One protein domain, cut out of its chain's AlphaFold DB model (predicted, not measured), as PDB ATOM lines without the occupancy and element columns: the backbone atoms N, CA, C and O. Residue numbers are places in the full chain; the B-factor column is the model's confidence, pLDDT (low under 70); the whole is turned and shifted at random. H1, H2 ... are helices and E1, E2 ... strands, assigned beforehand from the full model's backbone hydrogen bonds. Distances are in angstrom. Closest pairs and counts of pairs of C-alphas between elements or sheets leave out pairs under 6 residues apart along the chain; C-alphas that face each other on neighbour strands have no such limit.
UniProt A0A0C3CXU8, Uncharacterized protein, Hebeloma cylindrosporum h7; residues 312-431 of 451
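AT A GLANCE: This is residues 312 to 431 of the 451 residues of an uncharacterized protein of Hebeloma cylindrosporum h7 (UniProt A0A0C3CXU8). A twisted wall of five strands has its helices on one side and its other face bare. H3 packs along edge strand E5, H2 grazes the sheet, and H1 and H4 are set farther off; residues 312 to 331 loop past the E1 edge, where 312 to 313 pair with E1. The printed part has 120 residues with four named helices and five named strands, along the chain E1 E2 E3 H1 H2 E4 H3 H4 E5; the mixed sheet's order is E1 E2 E3 E4 E5. The class is mixed, helices and strands, with under half of the residues in named elements. The whole is compact, with a radius of gyration of the C-alphas of 14.3 A and spans of 42 by 29 by 24 A.

HOW THE PARTS SIT: Start at inner strand E3, residues 354 to 360. Beside it find E4, residues 389 to 396, parallel at 20 degrees, with N 357 and O 391 2.8 A apart. Edge strand E5, residues 420 to 425, is parallel to E4 at 27 degrees; N 394 and O 422 are 2.8 A apart. On the other side of E3, look for E2, residues 347 to 350, antiparallel at 168 degrees, with N 349 and O 356 2.8 A apart. Edge strand E1, residues 332 to 335, is antiparallel to E2 at 170 degrees, with N 334 and O 348 2.8 A apart. E1 E2 E3 form a meander, each strand the antiparallel neighbour of the one before; E1 and E2, and E2 and E3, are hairpins. H3, residues 399 to 407, is on the sheet at a height of 8.0 A, over E5 and along the strands, at 9 degrees to E5 on the local plane; their closest C-alphas are those of Thr 406 and Leu 421, 5.5 A. H2, residues 382 to 386, only grazes the sheet with residues 384 to 385. H1, residues 370 to 379, and H4, residues 411 to 415, are not on it; they are close but not clearly touching, with closest C-alphas Lys 370 and Ile 412 6.3 A apart. E3, H1 H2, E4 and E4, H3 H4, E5 are strand-helix-strand units, parallel neighbours joined through helices, with right-handed crossovers. In H1, H2 and H3 every O i to N i+4 pair is within hydrogen-bond range; H4 has 0 of 1, but 2 of 2 O i to N i+3 pairs.

IN THESE COORDINATES: Find C-alpha 332, where E1 begins, at (-14.916, -85.493, -4.700). E4 runs 22.0 A from C-alpha 389 at (-1.134, -88.074, 0.543); E3 measures 18.7 A, E5 16.7 A, H1 14.4 A and H3 12.3 A. E5 ends at C-alpha 425, (-8.439, -107.757, -5.567).

THE WHOLE: The C-alphas farthest apart are those of Gln 327 and Ser 431, 44.3 A. The printed part has no cut. The link from E1 to E2, 11 residues, is long. Look for pLDDT under 70 at residues 312 to 330, 336 to 343, 364 and 427 to 431; the mean of the printed part is 76.5.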
ATOM      1  N   ARG A 312     -19.829 -84.508  -3.411       47.69
ATOM      2  CA  ARG A 312     -20.419 -84.118  -4.697       47.69
ATOM      3  C   ARG A 312     -19.734 -84.938  -5.799       47.69
ATOM      4  O   ARG A 312     -18.539 -84.788  -6.039       47.69
ATOM      5  N   VAL A 313     -20.477 -85.834  -6.450       47.53
ATOM      6  CA  VAL A 313     -20.000 -86.579  -7.627       47.53
ATOM      7  C   VAL A 313     -20.007 -85.623  -8.815       47.53
ATOM      8  O   VAL A 313     -21.068 -85.149  -9.216       47.53
ATOM      9  N   ILE A 314     -18.830 -85.311  -9.357       52.38
ATOM     10  CA  ILE A 314     -18.687 -84.389 -10.487       52.38
ATOM     11  C   ILE A 314     -18.370 -85.233 -11.727       52.38
ATOM     12  O   ILE A 314     -17.232 -85.643 -11.946       52.38
ATOM     13  N   SER A 315     -19.401 -85.527 -12.524       45.88
ATOM     14  CA  SER A 315     -19.236 -86.155 -13.841       45.88
ATOM     15  C   SER A 315     -18.797 -85.086 -14.840       45.88
ATOM     16  O   SER A 315     -19.580 -84.205 -15.189       45.88
ATOM     17  N   LEU A 316     -17.532 -85.124 -15.259       52.44
ATOM     18  CA  LEU A 316     -16.957 -84.162 -16.202       52.44
ATOM     19  C   LEU A 316     -16.837 -84.821 -17.579       52.44
ATOM     20  O   LEU A 316     -15.777 -85.311 -17.962       52.44
ATOM     21  N   SER A 317     -17.954 -84.876 -18.309       42.62
ATOM     22  CA  SER A 317     -17.997 -85.335 -19.707       42.62
ATOM     23  C   SER A 317     -17.563 -84.263 -20.714       42.62
ATOM     24  O   SER A 317     -17.280 -84.579 -21.864       42.62
ATOM     25  N   SER A 318     -17.457 -83.003 -20.288       45.00
ATOM     26  CA  SER A 318     -16.890 -81.899 -21.066       45.00
ATOM     27  C   SER A 318     -15.806 -81.207 -20.241       45.00
ATOM     28  O   SER A 318     -15.806 -81.308 -19.015       45.00
ATOM     29  N   SER A 319     -14.860 -80.564 -20.919       39.00
ATOM     30  CA  SER A 319     -13.585 -80.000 -20.448       39.00
ATOM     31  C   SER A 319     -13.647 -78.913 -19.355       39.00
ATOM     32  O   SER A 319     -12.792 -78.031 -19.332       39.00
ATOM     33  N   MET A 320     -14.622 -78.941 -18.449       48.59
ATOM     34  CA  MET A 320     -14.544 -78.188 -17.200       48.59
ATOM     35  C   MET A 320     -13.304 -78.649 -16.435       48.59
ATOM     36  O   MET A 320     -13.095 -79.844 -16.204       48.59
ATOM     37  N   TYR A 321     -12.430 -77.696 -16.127       59.09
ATOM     38  CA  TYR A 321     -11.100 -77.966 -15.615       59.09
ATOM     39  C   TYR A 321     -11.228 -78.643 -14.242       59.09
ATOM     40  O   TYR A 321     -11.948 -78.164 -13.375       59.09
ATOM     41  N   LEU A 322     -10.487 -79.730 -13.992       61.62
ATOM     42  CA  LEU A 322     -10.277 -80.301 -12.640       61.62
ATOM     43  C   LEU A 322      -9.870 -79.224 -11.604       61.62
ATOM     44  O   LEU A 322     -10.039 -79.418 -10.402       61.62
ATOM     45  N   GLN A 323      -9.382 -78.075 -12.080       61.72
ATOM     46  CA  GLN A 323      -9.112 -76.863 -11.314       61.72
ATOM     47  C   GLN A 323     -10.375 -76.259 -10.665       61.72
ATOM     48  O   GLN A 323     -10.278 -75.765  -9.545       61.72
ATOM     49  N   ASP A 324     -11.548 -76.367 -11.299       61.31
ATOM     50  CA  ASP A 324     -12.836 -75.836 -10.819       61.31
ATOM     51  C   ASP A 324     -13.513 -76.745  -9.786       61.31
ATOM     52  O   ASP A 324     -14.370 -76.306  -9.019       61.31
ATOM     53  N   ALA A 325     -13.098 -78.016  -9.695       60.50
ATOM     54  CA  ALA A 325     -13.518 -78.910  -8.612       60.50
ATOM     55  C   ALA A 325     -12.997 -78.441  -7.235       60.50
ATOM     56  O   ALA A 325     -13.338 -79.009  -6.195       60.50
ATOM     57  N   ASN A 326     -12.160 -77.400  -7.218       56.91
ATOM     58  CA  ASN A 326     -11.451 -76.928  -6.054       56.91
ATOM     59  C   ASN A 326     -12.124 -75.701  -5.415       56.91
ATOM     60  O   ASN A 326     -11.995 -74.589  -5.916       56.91
ATOM     61  N   GLN A 327     -12.806 -75.927  -4.284       54.00
ATOM     62  CA  GLN A 327     -12.596 -75.184  -3.022       54.00
ATOM     63  C   GLN A 327     -13.563 -75.621  -1.903       54.00
ATOM     64  O   GLN A 327     -13.184 -75.541  -0.743       54.00
ATOM     65  N   ASN A 328     -14.761 -76.142  -2.209       51.53
ATOM     66  CA  ASN A 328     -15.825 -76.285  -1.192       51.53
ATOM     67  C   ASN A 328     -16.557 -77.643  -1.134       51.53
ATOM     68  O   ASN A 328     -17.543 -77.761  -0.413       51.53
ATOM     69  N   SER A 329     -16.133 -78.675  -1.872       60.62
ATOM     70  CA  SER A 329     -16.887 -79.941  -1.936       60.62
ATOM     71  C   SER A 329     -15.991 -81.175  -1.926       60.62
ATOM     72  O   SER A 329     -15.932 -81.909  -2.909       60.62
ATOM     73  N   LEU A 330     -15.280 -81.385  -0.817       67.75
ATOM     74  CA  LEU A 330     -14.646 -82.668  -0.523       67.75
ATOM     75  C   LEU A 330     -15.564 -83.522   0.363       67.75
ATOM     76  O   LEU A 330     -16.199 -82.963   1.255       67.75
ATOM     77  N   PRO A 331     -15.603 -84.853   0.163       70.56
ATOM     78  CA  PRO A 331     -14.844 -85.596  -0.847       70.56
ATOM     79  C   PRO A 331     -15.356 -85.334  -2.280       70.56
ATOM     80  O   PRO A 331     -16.474 -84.864  -2.479       70.56
ATOM     81  N   SER A 332     -14.534 -85.615  -3.289       75.62
ATOM     82  CA  SER A 332     -14.916 -85.493  -4.700       75.62
ATOM     83  C   SER A 332     -14.499 -86.737  -5.473       75.62
ATOM     84  O   SER A 332     -13.406 -87.267  -5.270       75.62
ATOM     85  N   TYR A 333     -15.360 -87.177  -6.384       78.00
ATOM     86  CA  TYR A 333     -15.113 -88.311  -7.270       78.00
ATOM     87  C   TYR A 333     -15.102 -87.830  -8.717       78.00
ATOM     88  O   TYR A 333     -16.040 -87.155  -9.151       78.00
ATOM     89  N   TRP A 334     -14.058 -88.209  -9.443       77.94
ATOM     90  CA  TRP A 334     -13.905 -87.993 -10.872       77.94
ATOM     91  C   TRP A 334     -13.762 -89.341 -11.568       77.94
ATOM     92  O   TRP A 334     -12.993 -90.199 -11.137       77.94
ATOM     93  N   ARG A 335     -14.482 -89.515 -12.672       74.94
ATOM     94  CA  ARG A 335     -14.347 -90.661 -13.570       74.94
ATOM     95  C   ARG A 335     -14.047 -90.128 -14.952       74.94
ATOM     96  O   ARG A 335     -14.698 -89.184 -15.399       74.94
ATOM     97  N   GLN A 336     -13.088 -90.743 -15.626       68.38
ATOM     98  CA  GLN A 336     -12.818 -90.395 -17.006       68.38
ATOM     99  C   GLN A 336     -13.996 -90.821 -17.893       68.38
ATOM    100  O   GLN A 336     -14.391 -91.985 -17.875       68.38
ATOM    101  N   VAL A 337     -14.547 -89.878 -18.663       56.38
ATOM    102  CA  VAL A 337     -15.620 -90.142 -19.645       56.38
ATOM    103  C   VAL A 337     -15.113 -90.000 -21.091       56.38
ATOM    104  O   VAL A 337     -15.708 -90.555 -22.006       56.38
ATOM    105  N   SER A 338     -13.999 -89.286 -21.314       54.59
ATOM    106  CA  SER A 338     -13.452 -89.024 -22.657       54.59
ATOM    107  C   SER A 338     -12.420 -90.065 -23.107       54.59
ATOM    108  O   SER A 338     -11.509 -90.405 -22.355       54.59
ATOM    109  N   THR A 339     -12.534 -90.488 -24.369       50.44
ATOM    110  CA  THR A 339     -11.654 -91.401 -25.127       50.44
ATOM    111  C   THR A 339     -10.294 -90.805 -25.516       50.44
ATOM    112  O   THR A 339      -9.376 -91.551 -25.844       50.44
ATOM    113  N   THR A 340     -10.135 -89.477 -25.533       53.44
ATOM    114  CA  THR A 340      -9.001 -88.835 -26.237       53.44
ATOM    115  C   THR A 340      -7.762 -88.603 -25.374       53.44
ATOM    116  O   THR A 340      -6.644 -88.569 -25.888       53.44
ATOM    117  N   THR A 341      -7.918 -88.476 -24.059       56.09
ATOM    118  CA  THR A 341      -6.813 -88.257 -23.118       56.09
ATOM    119  C   THR A 341      -6.496 -89.546 -22.378       56.09
ATOM    120  O   THR A 341      -6.990 -89.786 -21.290       56.09
ATOM    121  N   PHE A 342      -5.674 -90.417 -22.961       53.34
ATOM    122  CA  PHE A 342      -5.252 -91.690 -22.355       53.34
ATOM    123  C   PHE A 342      -4.593 -91.492 -20.974       53.34
ATOM    124  O   PHE A 342      -3.372 -91.353 -20.888       53.34
ATOM    125  N   THR A 343      -5.365 -91.508 -19.877       60.28
ATOM    126  CA  THR A 343      -4.769 -91.325 -18.543       60.28
ATOM    127  C   THR A 343      -4.360 -92.624 -17.862       60.28
ATOM    128  O   THR A 343      -3.765 -92.579 -16.790       60.28
ATOM    129  N   SER A 344      -4.633 -93.788 -18.470       76.06
ATOM    130  CA  SER A 344      -4.526 -95.128 -17.850       76.06
ATOM    131  C   SER A 344      -5.304 -95.295 -16.535       76.06
ATOM    132  O   SER A 344      -5.317 -96.382 -15.973       76.06
ATOM    133  N   LEU A 345      -5.983 -94.250 -16.060       85.38
ATOM    134  CA  LEU A 345      -6.691 -94.203 -14.796       85.38
ATOM    135  C   LEU A 345      -8.190 -94.244 -15.053       85.38
ATOM    136  O   LEU A 345      -8.723 -93.586 -15.943       85.38
ATOM    137  N   THR A 346      -8.872 -95.045 -14.252       83.31
ATOM    138  CA  THR A 346     -10.315 -95.256 -14.322       83.31
ATOM    139  C   THR A 346     -11.057 -94.187 -13.529       83.31
ATOM    140  O   THR A 346     -12.121 -93.727 -13.947       83.31
ATOM    141  N   ALA A 347     -10.507 -93.778 -12.385       86.44
ATOM    142  CA  ALA A 347     -11.106 -92.761 -11.533       86.44
ATOM    143  C   ALA A 347     -10.062 -92.021 -10.688       86.44
ATOM    144  O   ALA A 347      -8.952 -92.505 -10.471       86.44
ATOM    145  N   ILE A 348     -10.447 -90.856 -10.176       87.44
ATOM    146  CA  ILE A 348      -9.714 -90.102  -9.163       87.44
ATOM    147  C   ILE A 348     -10.676 -89.824  -8.013       87.44
ATOM    148  O   ILE A 348     -11.774 -89.306  -8.222       87.44
ATOM    149  N   VAL A 349     -10.266 -90.149  -6.792       87.19
ATOM    150  CA  VAL A 349     -11.044 -89.882  -5.580       87.19
ATOM    151  C   VAL A 349     -10.234 -88.976  -4.675       87.19
ATOM    152  O   VAL A 349      -9.168 -89.358  -4.208       87.19
ATOM    153  N   CYS A 350     -10.731 -87.777  -4.399       85.88
ATOM    154  CA  CYS A 350     -10.079 -86.844  -3.486       85.88
ATOM    155  C   CYS A 350     -10.869 -86.774  -2.180       85.88
ATOM    156  O   CYS A 350     -12.077 -86.540  -2.182       85.88
ATOM    157  N   THR A 351     -10.186 -86.933  -1.053       86.94
ATOM    158  CA  THR A 351     -10.731 -86.738   0.296       86.94
ATOM    159  C   THR A 351     -10.094 -85.506   0.943       86.94
ATOM    160  O   THR A 351      -9.324 -84.781   0.312       86.94
ATOM    161  N   ALA A 352     -10.411 -85.227   2.209       86.31
ATOM    162  CA  ALA A 352      -9.743 -84.159   2.952       86.31
ATOM    163  C   ALA A 352      -8.224 -84.386   3.077       86.31
ATOM    164  O   ALA A 352      -7.473 -83.416   3.071       86.31
ATOM    165  N   THR A 353      -7.784 -85.647   3.138       89.44
ATOM    166  CA  THR A 353      -6.408 -86.038   3.485       89.44
ATOM    167  C   THR A 353      -5.694 -86.854   2.410       89.44
ATOM    168  O   THR A 353      -4.475 -86.986   2.468       89.44
ATOM    169  N   MET A 354      -6.414 -87.400   1.424       90.62
ATOM    170  CA  MET A 354      -5.853 -88.312   0.425       90.62
ATOM    171  C   MET A 354      -6.350 -88.024  -0.994       90.62
ATOM    172  O   MET A 354      -7.447 -87.503  -1.192       90.62
ATOM    173  N   ILE A 355      -5.540 -88.393  -1.985       90.25
ATOM    174  CA  ILE A 355      -5.900 -88.467  -3.404       90.25
ATOM    175  C   ILE A 355      -5.666 -89.910  -3.850       90.25
ATOM    176  O   ILE A 355      -4.534 -90.381  -3.825       90.25
ATOM    177  N   PHE A 356      -6.721 -90.607  -4.258       91.50
ATOM    178  CA  PHE A 356      -6.651 -91.944  -4.833       91.50
ATOM    179  C   PHE A 356      -6.724 -91.851  -6.353       91.50
ATOM    180  O   PHE A 356      -7.733 -91.417  -6.904       91.50
ATOM    181  N   LEU A 357      -5.671 -92.288  -7.029       92.06
ATOM    182  CA  LEU A 357      -5.637 -92.490  -8.470       92.06
ATOM    183  C   LEU A 357      -5.957 -93.964  -8.722       92.06
ATOM    184  O   LEU A 357      -5.149 -94.837  -8.421       92.06
ATOM    185  N   VAL A 358      -7.158 -94.261  -9.205       91.06
ATOM    186  CA  VAL A 358      -7.643 -95.638  -9.339       91.06
ATOM    187  C   VAL A 358      -7.459 -96.115 -10.771       91.06
ATOM    188  O   VAL A 358      -8.018 -95.520 -11.691       91.06
ATOM    189  N   GLN A 359      -6.732 -97.214 -10.963       89.69
ATOM    190  CA  GLN A 359      -6.612 -97.916 -12.241       89.69
ATOM    191  C   GLN A 359      -7.214 -99.311 -12.113       89.69
ATOM    192  O   GLN A 359      -6.705-100.149 -11.374       89.69
ATOM    193  N   SER A 360      -8.272 -99.591 -12.866       85.44
ATOM    194  CA  SER A 360      -8.724-100.961 -13.082       85.44
ATOM    195  C   SER A 360      -7.986-101.550 -14.278       85.44
ATOM    196  O   SER A 360      -7.981-100.957 -15.356       85.44
ATOM    197  N   THR A 361      -7.327-102.692 -14.085       80.69
ATOM    198  CA  THR A 361      -6.632-103.393 -15.165       80.69
ATOM    199  C   THR A 361      -6.814-104.901 -15.061       80.69
ATOM    200  O   THR A 361      -6.616-105.509 -14.011       80.69
ATOM    201  N   VAL A 362      -7.163-105.514 -16.192       71.38
ATOM    202  CA  VAL A 362      -7.238-106.973 -16.366       71.38
ATOM    203  C   VAL A 362      -5.992-107.540 -17.040       71.38
ATOM    204  O   VAL A 362      -5.876-108.754 -17.178       71.38
ATOM    205  N   SER A 363      -5.050-106.692 -17.457       74.94
ATOM    206  CA  SER A 363      -3.845-107.108 -18.171       74.94
ATOM    207  C   SER A 363      -2.590-106.652 -17.426       74.94
ATOM    208  O   SER A 363      -2.478-105.475 -17.071       74.94
ATOM    209  N   PRO A 364      -1.603-107.544 -17.224       64.88
ATOM    210  CA  PRO A 364      -0.330-107.170 -16.616       64.88
ATOM    211  C   PRO A 364       0.496-106.237 -17.515       64.88
ATOM    212  O   PRO A 364       1.460-105.644 -17.050       64.88
ATOM    213  N   ARG A 365       0.127-106.093 -18.798       70.88
ATOM    214  CA  ARG A 365       0.816-105.221 -19.761       70.88
ATOM    215  C   ARG A 365       0.360-103.758 -19.689       70.88
ATOM    216  O   ARG A 365       0.982-102.899 -20.305       70.88
ATOM    217  N   TYR A 366      -0.726-103.462 -18.973       74.81
ATOM    218  CA  TYR A 366      -1.239-102.097 -18.845       74.81
ATOM    219  C   TYR A 366      -0.480-101.333 -17.759       74.81
ATOM    220  O   TYR A 366      -0.875-101.293 -16.596       74.81
ATOM    221  N   GLU A 367       0.626-100.713 -18.156       81.38
ATOM    222  CA  GLU A 367       1.406 -99.834 -17.287       81.38
ATOM    223  C   GLU A 367       0.734 -98.463 -17.103       81.38
ATOM    224  O   GLU A 367       0.033 -97.962 -17.989       81.38
ATOM    225  N   LEU A 368       0.991 -97.832 -15.951       84.75
ATOM    226  CA  LEU A 368       0.677 -96.420 -15.720       84.75
ATOM    227  C   LEU A 368       1.377 -95.567 -16.779       84.75
ATOM    228  O   LEU A 368       2.608 -95.489 -16.832       84.75
ATOM    229  N   LYS A 369       0.593 -94.901 -17.624       84.44
ATOM    230  CA  LYS A 369       1.118 -94.085 -18.718       84.44
ATOM    231  C   LYS A 369       1.564 -92.726 -18.215       84.44
ATOM    232  O   LYS A 369       0.842 -92.045 -17.481       84.44
ATOM    233  N   LYS A 370       2.724 -92.277 -18.710       84.38
ATOM    234  CA  LYS A 370       3.321 -91.031 -18.235       84.38
ATOM    235  C   LYS A 370       2.503 -89.785 -18.454       84.38
ATOM    236  O   LYS A 370       2.222 -89.039 -17.518       84.38
ATOM    237  N   LEU A 371       2.043 -89.661 -19.683       81.00
ATOM    238  CA  LEU A 371       1.204 -88.564 -20.117       81.00
ATOM    239  C   LEU A 371      -0.076 -88.455 -19.276       81.00
ATOM    240  O   LEU A 371      -0.524 -87.351 -18.995       81.00
ATOM    241  N   GLY A 372      -0.630 -89.581 -18.818       82.75
ATOM    242  CA  GLY A 372      -1.830 -89.603 -17.989       82.75
ATOM    243  C   GLY A 372      -1.648 -88.979 -16.615       82.75
ATOM    244  O   GLY A 372      -2.438 -88.137 -16.189       82.75
ATOM    245  N   LEU A 373      -0.573 -89.368 -15.936       86.25
ATOM    246  CA  LEU A 373      -0.230 -88.833 -14.624       86.25
ATOM    247  C   LEU A 373       0.188 -87.360 -14.705       86.25
ATOM    248  O   LEU A 373      -0.223 -86.562 -13.864       86.25
ATOM    249  N   GLU A 374       0.956 -86.978 -15.728       85.69
ATOM    250  CA  GLU A 374       1.320 -85.578 -15.976       85.69
ATOM    251  C   GLU A 374       0.090 -84.714 -16.250       85.69
ATOM    252  O   GLU A 374      -0.038 -83.632 -15.672       85.69
ATOM    253  N   PHE A 375      -0.849 -85.215 -17.056       84.62
ATOM    254  CA  PHE A 375      -2.117 -84.546 -17.314       84.62
ATOM    255  C   PHE A 375      -2.868 -84.283 -16.005       84.62
ATOM    256  O   PHE A 375      -3.206 -83.140 -15.707       84.62
ATOM    257  N   ILE A 376      -3.061 -85.303 -15.169       85.00
ATOM    258  CA  ILE A 376      -3.760 -85.146 -13.885       85.00
ATOM    259  C   ILE A 376      -3.033 -84.162 -12.970       85.00
ATOM    260  O   ILE A 376      -3.667 -83.301 -12.364       85.00
ATOM    261  N   ARG A 377      -1.702 -84.237 -12.901       86.56
ATOM    262  CA  ARG A 377      -0.884 -83.325 -12.095       86.56
ATOM    263  C   ARG A 377      -1.045 -81.867 -12.520       86.56
ATOM    264  O   ARG A 377      -1.124 -81.000 -11.657       86.56
ATOM    265  N   GLN A 378      -1.091 -81.600 -13.823       85.50
ATOM    266  CA  GLN A 378      -1.279 -80.250 -14.365       85.50
ATOM    267  C   GLN A 378      -2.689 -79.702 -14.106       85.50
ATOM    268  O   GLN A 378      -2.877 -78.488 -14.032       85.50
ATOM    269  N   HIS A 379      -3.677 -80.586 -13.954       83.44
ATOM    270  CA  HIS A 379      -5.077 -80.197 -13.830       83.44
ATOM    271  C   HIS A 379      -5.609 -80.227 -12.387       83.44
ATOM    272  O   HIS A 379      -6.585 -79.537 -12.103       83.44
ATOM    273  N   ILE A 380      -4.971 -80.948 -11.459       83.00
ATOM    274  CA  ILE A 380      -5.252 -80.854 -10.019       83.00
ATOM    275  C   ILE A 380      -4.411 -79.717  -9.416       83.00
ATOM    276  O   ILE A 380      -3.183 -79.753  -9.524       83.00
ATOM    277  N   PRO A 381      -5.023 -78.731  -8.734       84.88
ATOM    278  CA  PRO A 381      -4.295 -77.589  -8.185       84.88
ATOM    279  C   PRO A 381      -3.149 -77.986  -7.249       84.88
ATOM    280  O   PRO A 381      -3.272 -78.891  -6.428       84.88
ATOM    281  N   THR A 382      -2.030 -77.266  -7.310       85.12
ATOM    282  CA  THR A 382      -0.826 -77.557  -6.507       85.12
ATOM    283  C   THR A 382      -1.078 -77.566  -4.997       85.12
ATOM    284  O   THR A 382      -0.420 -78.313  -4.275       85.12
ATOM    285  N   SER A 383      -2.055 -76.801  -4.503       83.44
ATOM    286  CA  SER A 383      -2.477 -76.828  -3.096       83.44
ATOM    287  C   SER A 383      -3.102 -78.160  -2.666       83.44
ATOM    288  O   SER A 383      -3.019 -78.512  -1.490       83.44
ATOM    289  N   PHE A 384      -3.693 -78.927  -3.592       83.44
ATOM    290  CA  PHE A 384      -4.253 -80.246  -3.293       83.44
ATOM    291  C   PHE A 384      -3.166 -81.257  -2.974       83.44
ATOM    292  O   PHE A 384      -3.265 -81.942  -1.960       83.44
ATOM    293  N   TRP A 385      -2.126 -81.273  -3.804       86.25
ATOM    294  CA  TRP A 385      -0.967 -82.144  -3.652       86.25
ATOM    295  C   TRP A 385      -0.156 -81.836  -2.391       86.25
ATOM    296  O   TRP A 385       0.348 -82.750  -1.758       86.25
ATOM    297  N   LYS A 386      -0.051 -80.559  -1.996       87.69
ATOM    298  CA  LYS A 386       0.724 -80.158  -0.807       87.69
ATOM    299  C   LYS A 386       0.141 -80.667   0.514       87.69
ATOM    300  O   LYS A 386       0.895 -80.893   1.449       87.69
ATOM    301  N   ASN A 387      -1.182 -80.815   0.592       86.88
ATOM    302  CA  ASN A 387      -1.885 -81.085   1.850       86.88
ATOM    303  C   ASN A 387      -2.464 -82.505   1.933       86.88
ATOM    304  O   ASN A 387      -3.216 -82.796   2.862       86.88
ATOM    305  N   ARG A 388      -2.200 -83.366   0.942       89.12
ATOM    306  CA  ARG A 388      -2.802 -84.701   0.850       89.12
ATOM    307  C   ARG A 388      -1.781 -85.733   0.423       89.12
ATOM    308  O   ARG A 388      -0.971 -85.478  -0.462       89.12
ATOM    309  N   GLN A 389      -1.900 -86.923   0.993       90.88
ATOM    310  CA  GLN A 389      -1.134 -88.074   0.543       90.88
ATOM    311  C   GLN A 389      -1.723 -88.597  -0.774       90.88
ATOM    312  O   GLN A 389      -2.942 -88.738  -0.901       90.88
ATOM    313  N   CYS A 390      -0.879 -88.894  -1.758       91.25
ATOM    314  CA  CYS A 390      -1.322 -89.514  -3.002       91.25
ATOM    315  C   CYS A 390      -1.120 -91.030  -2.942       91.25
ATOM    316  O   CYS A 390      -0.038 -91.513  -2.615       91.25
ATOM    317  N   CYS A 391      -2.152 -91.774  -3.318       93.06
ATOM    318  CA  CYS A 391      -2.135 -93.221  -3.426       93.06
ATOM    319  C   CYS A 391      -2.596 -93.623  -4.828       93.06
ATOM    320  O   CYS A 391      -3.598 -93.105  -5.319       93.06
ATOM    321  N   VAL A 392      -1.888 -94.540  -5.482       93.19
ATOM    322  CA  VAL A 392      -2.397 -95.203  -6.687       93.19
ATOM    323  C   VAL A 392      -2.953 -96.556  -6.273       93.19
ATOM    324  O   VAL A 392      -2.232 -97.399  -5.742       93.19
ATOM    325  N   GLY A 393      -4.250 -96.740  -6.501       92.88
ATOM    326  CA  GLY A 393      -4.969 -97.974  -6.222       92.88
ATOM    327  C   GLY A 393      -5.203 -98.769  -7.499       92.88
ATOM    328  O   GLY A 393      -5.918 -98.308  -8.389       92.88
ATOM    329  N   PHE A 394      -4.660 -99.978  -7.582       89.94
ATOM    330  CA  PHE A 394      -4.963-100.906  -8.668       89.94
ATOM    331  C   PHE A 394      -6.158-101.792  -8.308       89.94
ATOM    332  O   PHE A 394      -6.177-102.407  -7.245       89.94
ATOM    333  N   ILE A 395      -7.140-101.891  -9.199       86.56
ATOM    334  CA  ILE A 395      -8.209-102.891  -9.124       86.56
ATOM    335  C   ILE A 395      -7.843-104.006 -10.096       86.56
ATOM    336  O   ILE A 395      -7.793-103.777 -11.307       86.56
ATOM    337  N   ILE A 396      -7.569-105.189  -9.556       87.12
ATOM    338  CA  ILE A 396      -6.944-106.301 -10.279       87.12
ATOM    339  C   ILE A 396      -7.669-107.625 -10.025       87.12
ATOM    340  O   ILE A 396      -8.318-107.765  -8.986       87.12
ATOM    341  N   PRO A 397      -7.525-108.608 -10.930       81.44
ATOM    342  CA  PRO A 397      -8.256-109.866 -10.829       81.44
ATOM    343  C   PRO A 397      -7.646-110.864  -9.829       81.44
ATOM    344  O   PRO A 397      -8.385-111.640  -9.230       81.44
ATOM    345  N   ASP A 398      -6.328-110.835  -9.614       87.50
ATOM    346  CA  ASP A 398      -5.608-111.797  -8.771       87.50
ATOM    347  C   ASP A 398      -4.506-111.137  -7.927       87.50
ATOM    348  O   ASP A 398      -4.104-109.991  -8.152       87.50
ATOM    349  N   LYS A 399      -4.043-111.859  -6.903       90.25
ATOM    350  CA  LYS A 399      -3.095-111.346  -5.907       90.25
ATOM    351  C   LYS A 399      -1.684-111.221  -6.472       90.25
ATOM    352  O   LYS A 399      -0.984-110.258  -6.156       90.25
ATOM    353  N   GLU A 400      -1.265-112.187  -7.280       90.62
ATOM    354  CA  GLU A 400       0.066-112.279  -7.871       90.62
ATOM    355  C   GLU A 400       0.365-111.033  -8.709       90.62
ATOM    356  O   GLU A 400       1.406-110.392  -8.531       90.62
ATOM    357  N   ARG A 401      -0.595-110.610  -9.539       85.31
ATOM    358  CA  ARG A 401      -0.500-109.356 -10.291       85.31
ATOM    359  C   ARG A 401      -0.421-108.150  -9.373       85.31
ATOM    360  O   ARG A 401       0.346-107.239  -9.648       85.31
ATOM    361  N   GLY A 402      -1.147-108.124  -8.263       88.31
ATOM    362  CA  GLY A 402      -1.108-106.989  -7.333       88.31
ATOM    363  C   GLY A 402       0.252-106.780  -6.716       88.31
ATOM    364  O   GLY A 402       0.762-105.657  -6.662       88.31
ATOM    365  N   ILE A 403       0.875-107.886  -6.328       90.88
ATOM    366  CA  ILE A 403       2.258-107.898  -5.870       90.88
ATOM    367  C   ILE A 403       3.182-107.403  -6.990       90.88
ATOM    368  O   ILE A 403       4.029-106.547  -6.743       90.88
ATOM    369  N   GLN A 404       2.998-107.862  -8.230       90.25
ATOM    370  CA  GLN A 404       3.779-107.377  -9.372       90.25
ATOM    371  C   GLN A 404       3.622-105.861  -9.593       90.25
ATOM    372  O   GLN A 404       4.624-105.154  -9.680       90.25
ATOM    373  N   PHE A 405       2.394-105.336  -9.628       88.06
ATOM    374  CA  PHE A 405       2.125-103.906  -9.819       88.06
ATOM    375  C   PHE A 405       2.740-103.064  -8.692       88.06
ATOM    376  O   PHE A 405       3.442-102.097  -8.957       88.06
ATOM    377  N   THR A 406       2.572-103.459  -7.429       90.62
ATOM    378  CA  THR A 406       3.155-102.720  -6.290       90.62
ATOM    379  C   THR A 406       4.672-102.834  -6.158       90.62
ATOM    380  O   THR A 406       5.298-101.928  -5.611       90.62
ATOM    381  N   SER A 407       5.284-103.909  -6.660       89.62
ATOM    382  CA  SER A 407       6.745-104.082  -6.654       89.62
ATOM    383  C   SER A 407       7.435-103.452  -7.869       89.62
ATOM    384  O   SER A 407       8.650-103.233  -7.847       89.62
ATOM    385  N   THR A 408       6.677-103.124  -8.919       88.75
ATOM    386  CA  THR A 408       7.199-102.488 -10.130       88.75
ATOM    387  C   THR A 408       7.669-101.067  -9.830       88.75
ATOM    388  O   THR A 408       6.935-100.222  -9.318       88.75
ATOM    389  N   LYS A 409       8.925-100.767 -10.182       85.06
ATOM    390  CA  LYS A 409       9.477 -99.414 -10.065       85.06
ATOM    391  C   LYS A 409       8.995 -98.552 -11.226       85.06
ATOM    392  O   LYS A 409       9.622 -98.518 -12.282       85.06
ATOM    393  N   TYR A 410       7.933 -97.791 -11.008       83.19
ATOM    394  CA  TYR A 410       7.493 -96.782 -11.966       83.19
ATOM    395  C   TYR A 410       8.429 -95.573 -11.911       83.19
ATOM    396  O   TYR A 410       8.336 -94.729 -11.020       83.19
ATOM    397  N   THR A 411       9.348 -95.481 -12.872       84.25
ATOM    398  CA  THR A 411      10.318 -94.375 -12.968       84.25
ATOM    399  C   THR A 411       9.644 -93.014 -13.040       84.25
ATOM    400  O   THR A 411      10.185 -92.042 -12.521       84.25
ATOM    401  N   ILE A 412       8.445 -92.958 -13.615       79.69
ATOM    402  CA  ILE A 412       7.626 -91.756 -13.644       79.69
ATOM    403  C   ILE A 412       7.197 -91.262 -12.263       79.69
ATOM    404  O   ILE A 412       7.097 -90.057 -12.043       79.69
ATOM    405  N   LEU A 413       6.944 -92.163 -11.316       81.44
ATOM    406  CA  LEU A 413       6.442 -91.759 -10.007       81.44
ATOM    407  C   LEU A 413       7.508 -91.035  -9.182       81.44
ATOM    408  O   LEU A 413       7.165 -90.435  -8.175       81.44
ATOM    409  N   LYS A 414       8.775 -91.010  -9.624       82.50
ATOM    410  CA  LYS A 414       9.845 -90.235  -8.975       82.50
ATOM    411  C   LYS A 414       9.528 -88.742  -8.881       82.50
ATOM    412  O   LYS A 414       9.983 -88.094  -7.946       82.50
ATOM    413  N   ASP A 415       8.736 -88.216  -9.813       80.62
ATOM    414  CA  ASP A 415       8.332 -86.808  -9.808       80.62
ATOM    415  C   ASP A 415       7.190 -86.534  -8.806       80.62
ATOM    416  O   ASP A 415       6.873 -85.376  -8.506       80.62
ATOM    417  N   PHE A 416       6.554 -87.583  -8.273       79.06
ATOM    418  CA  PHE A 416       5.519 -87.524  -7.244       79.06
ATOM    419  C   PHE A 416       6.143 -87.860  -5.886       79.06
ATOM    420  O   PHE A 416       6.524 -88.997  -5.621       79.06
ATOM    421  N   LEU A 417       6.263 -86.854  -5.017       71.62
ATOM    422  CA  LEU A 417       6.736 -87.062  -3.649       71.62
ATOM    423  C   LEU A 417       5.778 -88.026  -2.928       71.62
ATOM    424  O   LEU A 417       4.576 -87.776  -2.884       71.62
ATOM    425  N   GLU A 418       6.331 -89.120  -2.395       78.06
ATOM    426  CA  GLU A 418       5.668 -90.040  -1.453       78.06
ATOM    427  C   GLU A 418       4.388 -90.715  -1.971       78.06
ATOM    428  O   GLU A 418       3.374 -90.802  -1.277       78.06
ATOM    429  N   LEU A 419       4.427 -91.222  -3.205       86.94
ATOM    430  CA  LEU A 419       3.285 -91.923  -3.778       86.94
ATOM    431  C   LEU A 419       3.213 -93.376  -3.280       86.94
ATOM    432  O   LEU A 419       4.115 -94.178  -3.526       86.94
ATOM    433  N   GLU A 420       2.124 -93.720  -2.595       91.50
ATOM    434  CA  GLU A 420       1.884 -95.076  -2.101       91.50
ATOM    435  C   GLU A 420       1.163 -95.915  -3.165       91.50
ATOM    436  O   GLU A 420       0.153 -95.488  -3.725       91.50
ATOM    437  N   LEU A 421       1.665 -97.117  -3.460       93.12
ATOM    438  CA  LEU A 421       0.994 -98.059  -4.357       93.12
ATOM    439  C   LEU A 421       0.201 -99.067  -3.537       93.12
ATOM    440  O   LEU A 421       0.755 -99.759  -2.683       93.12
ATOM    441  N   ARG A 422      -1.090 -99.191  -3.830       93.62
ATOM    442  CA  ARG A 422      -1.970-100.198  -3.235       93.62
ATOM    443  C   ARG A 422      -2.697-100.957  -4.326       93.62
ATOM    444  O   ARG A 422      -2.876-100.462  -5.433       93.62
ATOM    445  N   TYR A 423      -3.158-102.153  -4.003       91.62
ATOM    446  CA  TYR A 423      -4.093-102.870  -4.855       91.62
ATOM    447  C   TYR A 423      -5.252-103.418  -4.037       91.62
ATOM    448  O   TYR A 423      -5.127-103.684  -2.842       91.62
ATOM    449  N   CYS A 424      -6.378-103.586  -4.711       88.00
ATOM    450  CA  CYS A 424      -7.533-104.313  -4.237       88.00
ATOM    451  C   CYS A 424      -7.826-105.420  -5.246       88.00
ATOM    452  O   CYS A 424      -7.840-105.184  -6.458       88.00
ATOM    453  N   ILE A 425      -8.038-106.630  -4.738       81.56
ATOM    454  CA  ILE A 425      -8.439-107.757  -5.567       81.56
ATOM    455  C   ILE A 425      -9.943-107.646  -5.746       81.56
ATOM    456  O   ILE A 425     -10.709-107.861  -4.808       81.56
ATOM    457  N   LEU A 426     -10.355-107.306  -6.959       74.94
ATOM    458  CA  LEU A 426     -11.725-107.487  -7.385       74.94
ATOM    459  C   LEU A 426     -11.688-108.682  -8.332       74.94
ATOM    460  O   LEU A 426     -11.165-108.524  -9.436       74.94
ATOM    461  N   PRO A 427     -12.178-109.864  -7.922       58.22
ATOM    462  CA  PRO A 427     -12.164-111.057  -8.758       58.22
ATOM    463  C   PRO A 427     -13.146-110.873  -9.923       58.22
ATOM    464  O   PRO A 427     -14.261-111.388  -9.931       58.22
ATOM    465  N   VAL A 428     -12.750-110.069 -10.905       52.53
ATOM    466  CA  VAL A 428     -13.448-109.884 -12.169       52.53
ATOM    467  C   VAL A 428     -12.884-110.934 -13.108       52.53
ATOM    468  O   VAL A 428     -11.818-110.743 -13.684       52.53
ATOM    469  N   GLY A 429     -13.581-112.065 -13.209       54.34
ATOM    470  CA  GLY A 429     -13.360-113.062 -14.258       54.34
ATOM    471  C   GLY A 429     -11.905-113.489 -14.460       54.34
ATOM    472  O   GLY A 429     -11.419-113.470 -15.588       54.34
ATOM    473  N   THR A 430     -11.206-113.903 -13.399       41.09
ATOM    474  CA  THR A 430     -10.012-114.747 -13.546       41.09
ATOM    475  C   THR A 430     -10.445-116.028 -14.255       41.09
ATOM    476  O   THR A 430     -11.119-116.820 -13.612       41.09
ATOM    477  N   SER A 431     -10.164-116.136 -15.561       43.41
ATOM    478  CA  SER A 431     -10.056-117.290 -16.496       43.41
ATOM    479  C   SER A 431     -10.810-118.625 -16.296       43.41
ATOM    480  O   SER A 431     -10.950-119.356 -17.269       43.41
TER     481      SER A 431